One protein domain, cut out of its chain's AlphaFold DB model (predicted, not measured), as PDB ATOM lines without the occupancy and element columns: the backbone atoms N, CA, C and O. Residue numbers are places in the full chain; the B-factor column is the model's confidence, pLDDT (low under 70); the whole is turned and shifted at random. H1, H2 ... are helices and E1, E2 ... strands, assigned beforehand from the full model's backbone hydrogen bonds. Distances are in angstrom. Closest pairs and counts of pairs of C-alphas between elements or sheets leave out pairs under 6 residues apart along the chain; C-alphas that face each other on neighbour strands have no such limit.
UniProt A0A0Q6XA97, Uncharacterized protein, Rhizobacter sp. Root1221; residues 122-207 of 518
ATOM      1  N   THR A 122       9.728 -19.569  38.597       95.81
ATOM      2  CA  THR A 122       8.776 -19.713  37.485       95.81
ATOM      3  C   THR A 122       7.637 -18.701  37.574       95.81
ATOM      4  O   THR A 122       7.308 -18.078  36.572       95.81
ATOM      5  N   GLU A 123       7.090 -18.464  38.770       95.75
ATOM      6  CA  GLU A 123       6.029 -17.470  39.001       95.75
ATOM      7  C   GLU A 123       6.450 -16.055  38.583       95.75
ATOM      8  O   GLU A 123       5.679 -15.347  37.941       95.75
ATOM      9  N   LEU A 124       7.696 -15.670  38.880       95.31
ATOM     10  CA  LEU A 124       8.247 -14.369  38.507       95.31
ATOM     11  C   LEU A 124       8.354 -14.237  36.981       95.31
ATOM     12  O   LEU A 124       7.874 -13.261  36.406       95.31
ATOM     13  N   THR A 125       8.951 -15.231  36.319       96.44
ATOM     14  CA  THR A 125       9.096 -15.222  34.852       96.44
ATOM     15  C   THR A 125       7.745 -15.292  34.134       96.44
ATOM     16  O   THR A 125       7.555 -14.615  33.126       96.44
ATOM     17  N   ALA A 126       6.781 -16.048  34.666       95.56
ATOM     18  CA  ALA A 126       5.432 -16.150  34.123       95.56
ATOM     19  C   ALA A 126       4.659 -14.835  34.274       95.56
ATOM     20  O   ALA A 126       4.031 -14.399  33.313       95.56
ATOM     21  N   ALA A 127       4.750 -14.171  35.433       95.19
ATOM     22  CA  ALA A 127       4.140 -12.861  35.652       95.19
ATOM     23  C   ALA A 127       4.720 -11.797  34.706       95.19
ATOM     24  O   ALA A 127       3.962 -11.042  34.105       95.19
ATOM     25  N   PHE A 128       6.046 -11.787  34.517       96.56
ATOM     26  CA  PHE A 128       6.701 -10.929  33.527       96.56
ATOM     27  C   PHE A 128       6.177 -11.211  32.112       96.56
ATOM     28  O   PHE A 128       5.808 -10.294  31.392       96.56
ATOM     29  N   LYS A 129       6.110 -12.479  31.690       96.19
ATOM     30  CA  LYS A 129       5.646 -12.832  30.338       96.19
ATOM     31  C   LYS A 129       4.181 -12.477  30.110       96.19
ATOM     32  O   LYS A 129       3.847 -11.968  29.048       96.19
ATOM     33  N   ALA A 130       3.327 -12.736  31.097       95.19
ATOM     34  CA  ALA A 130       1.904 -12.436  31.024       95.19
ATOM     35  C   ALA A 130       1.630 -10.927  30.967       95.19
ATOM     36  O   ALA A 130       0.660 -10.512  30.336       95.19
ATOM     37  N   SER A 131       2.475 -10.100  31.594       95.62
ATOM     38  CA  SER A 131       2.272  -8.654  31.580       95.62
ATOM     39  C   SER A 131       2.550  -8.024  30.216       95.62
ATOM     40  O   SER A 131       1.873  -7.058  29.884       95.62
ATOM     41  N   LEU A 132       3.468  -8.570  29.403       94.50
ATOM     42  CA  LEU A 132       3.862  -7.980  28.111       94.50
ATOM     43  C   LEU A 132       2.693  -7.801  27.127       94.50
ATOM     44  O   LEU A 132       2.656  -6.810  26.400       94.50
ATOM     45  N   ASP A 133       1.732  -8.726  27.138       91.50
ATOM     46  CA  ASP A 133       0.551  -8.704  26.264       91.50
ATOM     47  C   ASP A 133      -0.713  -8.176  26.985       91.50
ATOM     48  O   ASP A 133      -1.822  -8.283  26.461       91.50
ATOM     49  N   SER A 134      -0.568  -7.608  28.189       92.56
ATOM     50  CA  SER A 134      -1.681  -7.113  29.007       92.56
ATOM     51  C   SER A 134      -1.847  -5.589  28.941       92.56
ATOM     52  O   SER A 134      -0.880  -4.821  28.862       92.56
ATOM     53  N   ASP A 135      -3.103  -5.145  29.017       92.31
ATOM     54  CA  ASP A 135      -3.509  -3.745  29.203       92.31
ATOM     55  C   ASP A 135      -3.916  -3.432  30.656       92.31
ATOM     56  O   ASP A 135      -4.339  -2.313  30.949       92.31
ATOM     57  N   GLU A 136      -3.788  -4.398  31.572       94.69
ATOM     58  CA  GLU A 136      -4.099  -4.208  32.991       94.69
ATOM     59  C   GLU A 136      -3.261  -3.079  33.602       94.69
ATOM     60  O   GLU A 136      -2.088  -2.882  33.265       94.69
ATOM     61  N   THR A 137      -3.874  -2.341  34.526       94.06
ATOM     62  CA  THR A 137      -3.224  -1.267  35.270       94.06
ATOM     63  C   THR A 137      -3.122  -1.587  36.749       94.06
ATOM     64  O   THR A 137      -4.017  -2.203  37.321       94.06
ATOM     65  N   VAL A 138      -2.067  -1.089  37.383       91.69
ATOM     66  CA  VAL A 138      -1.827  -1.222  38.817       91.69
ATOM     67  C   VAL A 138      -1.563   0.140  39.453       91.69
ATOM     68  O   VAL A 138      -0.986   1.033  38.828       91.69
ATOM     69  N   SER A 139      -1.973   0.279  40.713       91.00
ATOM     70  CA  SER A 139      -1.665   1.435  41.555       91.00
ATOM     71  C   SER A 139      -0.367   1.202  42.319       91.00
ATOM     72  O   SER A 139      -0.202   0.140  42.924       91.00
ATOM     73  N   ILE A 140       0.527   2.192  42.345       87.62
ATOM     74  CA  ILE A 140       1.779   2.101  43.106       87.62
ATOM     75  C   ILE A 140       1.698   2.932  44.388       87.62
ATOM     76  O   ILE A 140       1.576   4.157  44.310       87.62
ATOM     77  N   PRO A 141       1.826   2.302  45.573       89.44
ATOM     78  CA  PRO A 141       1.861   3.027  46.837       89.44
ATOM     79  C   PRO A 141       2.950   4.104  46.849       89.44
ATOM     80  O   PRO A 141       4.130   3.796  46.667       89.44
ATOM     81  N   GLY A 142       2.537   5.352  47.081       89.94
ATOM     82  CA  GLY A 142       3.407   6.526  47.147       89.94
ATOM     83  C   GLY A 142       3.641   7.251  45.815       89.94
ATOM     84  O   GLY A 142       4.312   8.279  45.816       89.94
ATOM     85  N   LEU A 143       3.093   6.778  44.689       91.88
ATOM     86  CA  LEU A 143       3.081   7.534  43.429       91.88
ATOM     87  C   LEU A 143       1.706   8.161  43.215       91.88
ATOM     88  O   LEU A 143       0.684   7.477  43.278       91.88
ATOM     89  N   VAL A 144       1.678   9.468  42.967       91.38
ATOM     90  CA  VAL A 144       0.442  10.253  42.894       91.38
ATOM     91  C   VAL A 144       0.428  11.061  41.605       91.38
ATOM     92  O   VAL A 144       1.420  11.701  41.262       91.38
ATOM     93  N   ASN A 145      -0.698  11.060  40.895       88.00
ATOM     94  CA  ASN A 145      -0.875  11.911  39.726       88.00
ATOM     95  C   ASN A 145      -0.786  13.386  40.144       88.00
ATOM     96  O   ASN A 145      -1.469  13.822  41.071       88.00
ATOM     97  N   GLU A 146       0.066  14.149  39.465       83.31
ATOM     98  CA  GLU A 146       0.354  15.536  39.831       83.31
ATOM     99  C   GLU A 146      -0.867  16.458  39.688       83.31
ATOM    100  O   GLU A 146      -1.065  17.348  40.510       83.31
ATOM    101  N   GLN A 147      -1.719  16.211  38.690       84.12
ATOM    102  CA  GLN A 147      -2.882  17.047  38.397       84.12
ATOM    103  C   GLN A 147      -4.088  16.700  39.273       84.12
ATOM    104  O   GLN A 147      -4.782  17.598  39.745       84.12
ATOM    105  N   SER A 148      -4.366  15.408  39.470       85.25
ATOM    106  CA  SER A 148      -5.574  14.968  40.182       85.25
ATOM    107  C   SER A 148      -5.359  14.694  41.669       85.25
ATOM    108  O   SER A 148      -6.329  14.683  42.421       85.25
ATOM    109  N   GLY A 149      -4.122  14.450  42.112       85.00
ATOM    110  CA  GLY A 149      -3.836  14.031  43.487       85.00
ATOM    111  C   GLY A 149      -4.236  12.583  43.806       85.00
ATOM    112  O   GLY A 149      -4.060  12.145  44.941       85.00
ATOM    113  N   GLU A 150      -4.737  11.837  42.819       88.19
ATOM    114  CA  GLU A 150      -5.131  10.431  42.947       88.19
ATOM    115  C   GLU A 150      -3.927   9.483  42.803       88.19
ATOM    116  O   GLU A 150      -2.928   9.849  42.167       88.19
ATOM    117  N   PRO A 151      -3.997   8.244  43.335       88.69
ATOM    118  CA  PRO A 151      -2.954   7.244  43.138       88.69
ATOM    119  C   PRO A 151      -2.658   7.018  41.656       88.69
ATOM    120  O   PRO A 151      -3.565   6.824  40.840       88.69
ATOM    121  N   MET A 152      -1.375   7.023  41.305       88.62
ATOM    122  CA  MET A 152      -0.958   6.838  39.925       88.62
ATOM    123  C   MET A 152      -1.275   5.416  39.456       88.62
ATOM    124  O   MET A 152      -0.778   4.441  40.020       88.62
ATOM    125  N   GLN A 153      -2.060   5.318  38.381       89.75
ATOM    126  CA  GLN A 153      -2.300   4.077  37.654       89.75
ATOM    127  C   GLN A 153      -1.321   3.959  36.493       89.75
ATOM    128  O   GLN A 153      -1.082   4.918  35.761       89.75
ATOM    129  N   THR A 154      -0.795   2.764  36.292       88.69
ATOM    130  CA  THR A 154       0.156   2.483  35.215       88.69
ATOM    131  C   THR A 154      -0.042   1.075  34.693       88.69
ATOM    132  O   THR A 154      -0.464   0.188  35.433       88.69
ATOM    133  N   ARG A 155       0.254   0.860  33.414       92.38
ATOM    134  CA  ARG A 155       0.112  -0.461  32.803       92.38
ATOM    135  C   ARG A 155       1.139  -1.419  33.393       92.38
ATOM    136  O   ARG A 155       2.304  -1.051  33.530       92.38
ATOM    137  N   ILE A 156       0.750  -2.662  33.655       93.12
ATOM    138  CA  ILE A 156       1.661  -3.682  34.202       93.12
ATOM    139  C   ILE A 156       2.789  -4.072  33.232       93.12
ATOM    140  O   ILE A 156       3.805  -4.621  33.661       93.12
ATOM    141  N   ARG A 157       2.629  -3.755  31.938       93.19
ATOM    142  CA  ARG A 157       3.671  -3.871  30.908       93.19
ATOM    143  C   ARG A 157       4.703  -2.742  30.921       93.19
ATOM    144  O   ARG A 157       5.562  -2.711  30.055       93.19
ATOM    145  N   THR A 158       4.582  -1.767  31.819       92.12
ATOM    146  CA  THR A 158       5.521  -0.642  31.881       92.12
ATOM    147  C   THR A 158       6.894  -1.139  32.321       92.12
ATOM    148  O   THR A 158       7.047  -1.706  33.399       92.12
ATOM    149  N   GLU A 159       7.893  -0.904  31.476       94.50
ATOM    150  CA  GLU A 159       9.249  -1.439  31.645       94.50
ATOM    151  C   GLU A 159      10.185  -0.467  32.371       94.50
ATOM    152  O   GLU A 159      11.281  -0.849  32.784       94.50
ATOM    153  N   ARG A 160       9.760   0.792  32.522       94.75
ATOM    154  CA  ARG A 160      10.588   1.907  32.981       94.75
ATOM    155  C   ARG A 160       9.950   2.655  34.148       94.75
ATOM    156  O   ARG A 160       8.802   3.081  34.067       94.75
ATOM    157  N   PHE A 161      10.750   2.897  35.181       95.25
ATOM    158  CA  PHE A 161      10.482   3.859  36.250       95.25
ATOM    159  C   PHE A 161      11.423   5.063  36.122       95.25
ATOM    160  O   PHE A 161      12.612   4.855  35.902       95.25
ATOM    161  N   GLY A 162      10.925   6.290  36.297       94.62
ATOM    162  CA  GLY A 162      11.748   7.505  36.389       94.62
ATOM    163  C   GLY A 162      11.276   8.413  37.519       94.62
ATOM    164  O   GLY A 162      10.074   8.560  37.705       94.62
ATOM    165  N   ASP A 163      12.165   9.008  38.304       90.75
ATOM    166  CA  ASP A 163      11.766   9.957  39.358       90.75
ATOM    167  C   ASP A 163      11.517  11.394  38.869       90.75
ATOM    168  O   ASP A 163      11.138  12.256  39.657       90.75
ATOM    169  N   ASP A 164      11.660  11.610  37.564       82.88
ATOM    170  CA  ASP A 164      11.454  12.850  36.813       82.88
ATOM    171  C   ASP A 164      10.186  12.833  35.938       82.88
ATOM    172  O   ASP A 164       9.936  13.748  35.152       82.88
ATOM    173  N   ALA A 165       9.389  11.770  36.026       81.38
ATOM    174  CA  ALA A 165       8.176  11.620  35.236       81.38
ATOM    175  C   ALA A 165       7.031  12.519  35.746       81.38
ATOM    176  O   ALA A 165       7.094  13.089  36.831       81.38
ATOM    177  N   ALA A 166       5.948  12.617  34.963       78.62
ATOM    178  CA  ALA A 166       4.770  13.452  35.243       78.62
ATOM    179  C   ALA A 166       3.878  12.909  36.389       78.62
ATOM    180  O   ALA A 166       2.675  12.681  36.228       78.62
ATOM    181  N   TYR A 167       4.481  12.641  37.545       85.50
ATOM    182  CA  TYR A 167       3.836  12.266  38.794       85.50
ATOM    183  C   TYR A 167       4.637  12.775  39.987       85.50
ATOM    184  O   TYR A 167       5.850  12.951  39.944       85.50
ATOM    185  N   ARG A 168       3.951  12.938  41.114       87.94
ATOM    186  CA  ARG A 168       4.576  13.293  42.381       87.94
ATOM    187  C   ARG A 168       4.919  12.032  43.167       87.94
ATOM    188  O   ARG A 168       4.050  11.194  43.420       87.94
ATOM    189  N   ILE A 169       6.165  11.938  43.621       90.31
ATOM    190  CA  ILE A 169       6.609  10.913  44.571       90.31
ATOM    191  C   ILE A 169       6.301  11.396  45.993       90.31
ATOM    192  O   ILE A 169       6.847  12.396  46.460       90.31
ATOM    193  N   ALA A 170       5.408  10.700  46.687       89.94
ATOM    194  CA  ALA A 170       5.075  10.977  48.078       89.94
ATOM    195  C   ALA A 170       6.190  10.515  49.036       89.94
ATOM    196  O   ALA A 170       7.019   9.663  48.712       89.94
ATOM    197  N   SER A 171       6.212  11.072  50.248       87.00
ATOM    198  CA  SER A 171       7.251  10.794  51.256       87.00
ATOM    199  C   SER A 171       7.239   9.350  51.782       87.00
ATOM    200  O   SER A 171       8.250   8.839  52.272       87.00
ATOM    201  N   ASP A 172       6.103   8.669  51.676       88.81
ATOM    202  CA  ASP A 172       5.921   7.268  52.044       88.81
ATOM    203  C   ASP A 172       6.256   6.290  50.905       88.81
ATOM    204  O   ASP A 172       6.303   5.085  51.152       88.81
ATOM    205  N   PHE A 173       6.576   6.774  49.695       93.75
ATOM    206  CA  PHE A 173       7.026   5.922  48.594       93.75
ATOM    207  C   PHE A 173       8.266   5.114  48.992       93.75
ATOM    208  O   PHE A 173       9.209   5.616  49.622       93.75
ATOM    209  N   ARG A 174       8.264   3.843  48.596       95.06
ATOM    210  CA  ARG A 174       9.382   2.914  48.755       95.06
ATOM    211  C   ARG A 174       9.673   2.268  47.415       95.06
ATOM    212  O   ARG A 174       8.748   1.856  46.722       95.06
ATOM    213  N   MET A 175      10.948   2.081  47.095       96.50
ATOM    214  CA  MET A 175      11.377   1.400  45.871       96.50
ATOM    215  C   MET A 175      10.775  -0.008  45.773       96.50
ATOM    216  O   MET A 175      10.393  -0.454  44.697       96.50
ATOM    217  N   ALA A 176      10.585  -0.689  46.909       95.56
ATOM    218  CA  ALA A 176       9.924  -1.994  46.966       95.56
ATOM    219  C   ALA A 176       8.484  -1.999  46.413       95.56
ATOM    220  O   ALA A 176       8.036  -3.044  45.938       95.56
ATOM    221  N   SER A 177       7.778  -0.861  46.419       93.62
ATOM    222  CA  SER A 177       6.445  -0.725  45.814       93.62
ATOM    223  C   SER A 177       6.463  -0.996  44.308       93.62
ATOM    224  O   SER A 177       5.473  -1.466  43.756       93.62
ATOM    225  N   LEU A 178       7.602  -0.773  43.642       94.12
ATOM    226  CA  LEU A 178       7.768  -1.019  42.209       94.12
ATOM    227  C   LEU A 178       7.725  -2.505  41.831       94.12
ATOM    228  O   LEU A 178       7.570  -2.829  40.660       94.12
ATOM    229  N   ARG A 179       7.791  -3.433  42.796       90.88
ATOM    230  CA  ARG A 179       7.595  -4.870  42.523       90.88
ATOM    231  C   ARG A 179       6.183  -5.209  42.040       90.88
ATOM    232  O   ARG A 179       5.965  -6.305  41.537       90.88
ATOM    233  N   ALA A 180       5.237  -4.283  42.179       89.31
ATOM    234  CA  ALA A 180       3.926  -4.397  41.557       89.31
ATOM    235  C   ALA A 180       3.969  -4.225  40.021       89.31
ATOM    236  O   ALA A 180       2.939  -4.411  39.383       89.31
ATOM    237  N   TRP A 181       5.126  -3.899  39.423       91.00
ATOM    238  CA  TRP A 181       5.365  -3.896  37.973       91.00
ATOM    239  C   TRP A 181       6.142  -5.144  37.548       91.00
ATOM    240  O   TRP A 181       7.371  -5.154  37.637       91.00
ATOM    241  N   PRO A 182       5.467  -6.195  37.048       93.12
ATOM    242  CA  PRO A 182       6.149  -7.421  36.656       93.12
ATOM    243  C   PRO A 182       7.146  -7.205  35.519       93.12
ATOM    244  O   PRO A 182       8.167  -7.878  35.505       93.12
ATOM    245  N   ALA A 183       6.867  -6.272  34.596       95.50
ATOM    246  CA  ALA A 183       7.726  -5.963  33.449       95.50
ATOM    247  C   ALA A 183       8.850  -4.954  33.749       95.50
ATOM    248  O   ALA A 183       9.616  -4.632  32.841       95.50
ATOM    249  N   LEU A 184       8.958  -4.431  34.979       96.25
ATOM    250  CA  LEU A 184       9.949  -3.402  35.288       96.25
ATOM    251  C   LEU A 184      11.369  -3.926  35.059       96.25
ATOM    252  O   LEU A 184      11.815  -4.886  35.688       96.25
ATOM    253  N   TYR A 185      12.076  -3.235  34.176       96.94
ATOM    254  CA  TYR A 185      13.399  -3.598  33.687       96.94
ATOM    255  C   TYR A 185      14.412  -2.464  33.896       96.94
ATOM    256  O   TYR A 185      15.574  -2.733  34.212       96.94
ATOM    257  N   GLN A 186      13.965  -1.207  33.781       97.94
ATOM    258  CA  GLN A 186      14.810  -0.014  33.846       97.94
ATOM    259  C   GLN A 186      14.359   0.953  34.942       97.94
ATOM    260  O   GLN A 186      13.180   1.295  35.055       97.94
ATOM    261  N   VAL A 187      15.319   1.452  35.714       98.12
ATOM    262  CA  VAL A 187      15.105   2.447  36.769       98.12
ATOM    263  C   VAL A 187      15.970   3.669  36.485       98.12
ATOM    264  O   VAL A 187      17.172   3.536  36.284       98.12
ATOM    265  N   PHE A 188      15.363   4.852  36.480       97.75
ATOM    266  CA  PHE A 188      16.024   6.139  36.288       97.75
ATOM    267  C   PHE A 188      15.805   6.986  37.539       97.75
ATOM    268  O   PHE A 188      14.666   7.161  37.970       97.75
ATOM    269  N   LEU A 189      16.894   7.450  38.139       96.94
ATOM    270  CA  LEU A 189      16.895   8.262  39.345       96.94
ATOM    271  C   LEU A 189      17.819   9.466  39.159       96.94
ATOM    272  O   LEU A 189      18.962   9.291  38.736       96.94
ATOM    273  N   HIS A 190      17.335  10.644  39.537       93.81
ATOM    274  CA  HIS A 190      18.071  11.910  39.624       93.81
ATOM    275  C   HIS A 190      18.343  12.304  41.084       93.81
ATOM    276  O   HIS A 190      18.623  13.455  41.400       93.81
ATOM    277  N   ALA A 191      18.211  11.352  42.008       92.06
ATOM    278  CA  ALA A 191      18.603  11.505  43.398       92.06
ATOM    279  C   ALA A 191      18.875  10.141  44.042       92.06
ATOM    280  O   ALA A 191      18.307   9.108  43.672       92.06
ATOM    281  N   TRP A 192      19.720  10.134  45.074       95.31
ATOM    282  CA  TRP A 192      19.937   8.935  45.875       95.31
ATOM    283  C   TRP A 192      18.704   8.559  46.705       95.31
ATOM    284  O   TRP A 192      18.008   9.416  47.253       95.31
ATOM    285  N   ARG A 193      18.479   7.249  46.857       95.12
ATOM    286  CA  ARG A 193      17.472   6.688  47.763       95.12
ATOM    287  C   ARG A 193      18.079   5.594  48.632       95.12
ATOM    288  O   ARG A 193      18.639   4.630  48.119       95.12
ATOM    289  N   GLU A 194      17.867   5.694  49.942       95.25
ATOM    290  CA  GLU A 194      18.382   4.737  50.935       95.25
ATOM    291  C   GLU A 194      17.890   3.295  50.714       95.25
ATOM    292  O   GLU A 194      18.578   2.326  51.033       95.25
ATOM    293  N   ASP A 195      16.696   3.125  50.141       96.81
ATOM    294  CA  ASP A 195      16.085   1.822  49.876       96.81
ATOM    295  C   ASP A 195      16.360   1.271  48.463       96.81
ATOM    296  O   ASP A 195      15.864   0.192  48.122       96.81
ATOM    297  N   LEU A 196      17.198   1.949  47.664       97.94
ATOM    298  CA  LEU A 196      17.555   1.548  46.298       97.94
ATOM    299  C   LEU A 196      18.256   0.187  46.252       97.94
ATOM    300  O   LEU A 196      17.799  -0.734  45.575       97.94
ATOM    301  N   VAL A 197      19.372   0.043  46.968       98.25
ATOM    302  CA  VAL A 197      20.193  -1.176  46.899       98.25
ATOM    303  C   VAL A 197      19.429  -2.405  47.417       98.25
ATOM    304  O   VAL A 197      19.433  -3.428  46.725       98.25
ATOM    305  N   PRO A 198      18.721  -2.356  48.568       98.00
ATOM    306  CA  PRO A 198      17.865  -3.461  49.002       98.00
ATOM    307  C   PRO A 198      16.803  -3.855  47.969       98.00
ATOM    308  O   PRO A 198      16.564  -5.046  47.760       98.00
ATOM    309  N   PHE A 199      16.191  -2.877  47.296       98.06
ATOM    310  CA  PHE A 199      15.242  -3.140  46.221       98.06
ATOM    311  C   PHE A 199      15.907  -3.864  45.042       98.06
ATOM    312  O   PHE A 199      15.450  -4.946  44.671       98.06
ATOM    313  N   LEU A 200      17.019  -3.355  44.514       98.12
ATOM    314  CA  LEU A 200      17.700  -3.955  43.361       98.12
ATOM    315  C   LEU A 200      18.179  -5.390  43.628       98.12
ATOM    316  O   LEU A 200      18.065  -6.252  42.760       98.12
ATOM    317  N   ARG A 201      18.650  -5.689  44.846       97.06
ATOM    318  CA  ARG A 201      19.029  -7.059  45.259       97.06
ATOM    319  C   ARG A 201      17.865  -8.050  45.206       97.06
ATOM    320  O   ARG A 201      18.067  -9.247  45.068       97.06
ATOM    321  N   SER A 202      16.646  -7.551  45.366       95.19
ATOM    322  CA  SER A 202      15.429  -8.359  45.436       95.19
ATOM    323  C   SER A 202      14.617  -8.392  44.141       95.19
ATOM    324  O   SER A 202      13.633  -9.125  44.062       95.19
ATOM    325  N   ALA A 203      14.992  -7.574  43.158       96.19
ATOM    326  CA  ALA A 203      14.277  -7.394  41.905       96.19
ATOM    327  C   ALA A 203      15.188  -7.816  40.739       96.19
ATOM    328  O   ALA A 203      15.686  -6.959  40.013       96.19
ATOM    329  N   PRO A 204      15.436  -9.128  40.547       95.06
ATOM    330  CA  PRO A 204      16.440  -9.617  39.600       95.06
ATOM    331  C   PRO A 204      16.123  -9.293  38.137       95.06
ATOM    332  O   PRO A 204      17.010  -9.372  37.299       95.06
ATOM    333  N   LEU A 205      14.876  -8.928  37.820       96.44
ATOM    334  CA  LEU A 205      14.487  -8.510  36.476       96.44
ATOM    335  C   LEU A 205      14.887  -7.061  36.156       96.44
ATOM    336  O   LEU A 205      15.067  -6.736  34.983       96.44
ATOM    337  N   VAL A 206      15.104  -6.218  37.172       97.62
ATOM    338  CA  VAL A 206      15.623  -4.859  36.977       97.62
ATOM    339  C   VAL A 206      17.102  -4.960  36.630       97.62
ATOM    340  O   VAL A 206      17.936  -5.230  37.495       97.62
ATOM    341  N   SER A 207      17.417  -4.778  35.351       96.56
ATOM    342  CA  SER A 207      18.778  -4.965  34.832       96.56
ATOM    343  C   SER A 207      19.464  -3.645  34.494       96.56
ATOM    344  O   SER A 207      20.693  -3.597  34.470       96.56
TER     345      SER A 207
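Overview. This is residues 122 to 207 of the 518 residues of an uncharacterized protein of Rhizobacter sp. Root1221 (UniProt A0A0Q6XA97). What is the main picture? A short helix, H2, sits near the middle, between a small, strongly twisted sheet, E2, E1 and E4, and helix H3; a separate pair of strands, E3 and E5, runs side by side nearby. Helix H1 stands off at one end of the model. What is it made of? The printed part has 86 residues with three named helices and five named strands, in the order H1, E1, E2, E3, E4, H2, E5, H3, and the class is mixed, helices and strands. The larger sheet has the order E2, E1, E4 and is antiparallel; the pair is parallel. How compact is it? It is compact, with a radius of gyration of the C-alphas of 12.7 A and spans of 35 by 29 by 17 A.

Arrangement. Where does the first helix stand? H1, residues 122 to 132, touches no helix. How is the larger sheet joined? E1, residues 137 to 145, bends by 118 degrees at residue 142 and forms a hairpin with E2, residues 151 to 155, with N 138 and O 154 2.8 A apart, within hydrogen-bond range. E4, residues 167 to 169, is the antiparallel neighbour of E1, with N 168 and O 144 at 2.8 A. What of the strand pair? E3, residues 160 to 162, and E5, residues 186 to 189, are parallel at 3 degrees, with N 188 and O 161 at 2.8 A. How do the other helices sit? H2, residues 175 to 180, is on the larger sheet, its closest C-alphas to E1 being those of Ser 177 and Pro 141, 6.0 A apart. It only just touches H3, residues 196 to 202, with 3 pairs of C-alphas within 8 A, the closest those of Ala 176 and Phe 199 at 5.5 A, at a steep tilt of 41 degrees, the same way. Every O i to N i+4 pair is within hydrogen-bond range in H3, but 6 of 7 in H1 and 0 of 2 in H2, where 3 of 3 O i to N i+3 pairs are.

Along the chain. Where do the first elements lie? H1 begins at C-alpha 122, (8.776, -19.713, 37.485), and is 15.8 A long; E1 is 14.1 A and E2 13.3 A. Which are shorter? E3 is 6.7 A, E4 6.5 A, H2 10.4 A and E5 10.2 A. Where does the last one end? H3, 10.2 A, ends at C-alpha 202, (15.429, -8.359, 45.436).

Size, cuts and confidence. How far does it reach? The two C-alphas farthest apart are those of Thr 122 and Gln 147, at 38.6 A. Are there cuts or long links? The printed part has no cut, and no link is long. How confident is the model? The mean pLDDT of the printed part is 92.8, and no printed residue is under 70.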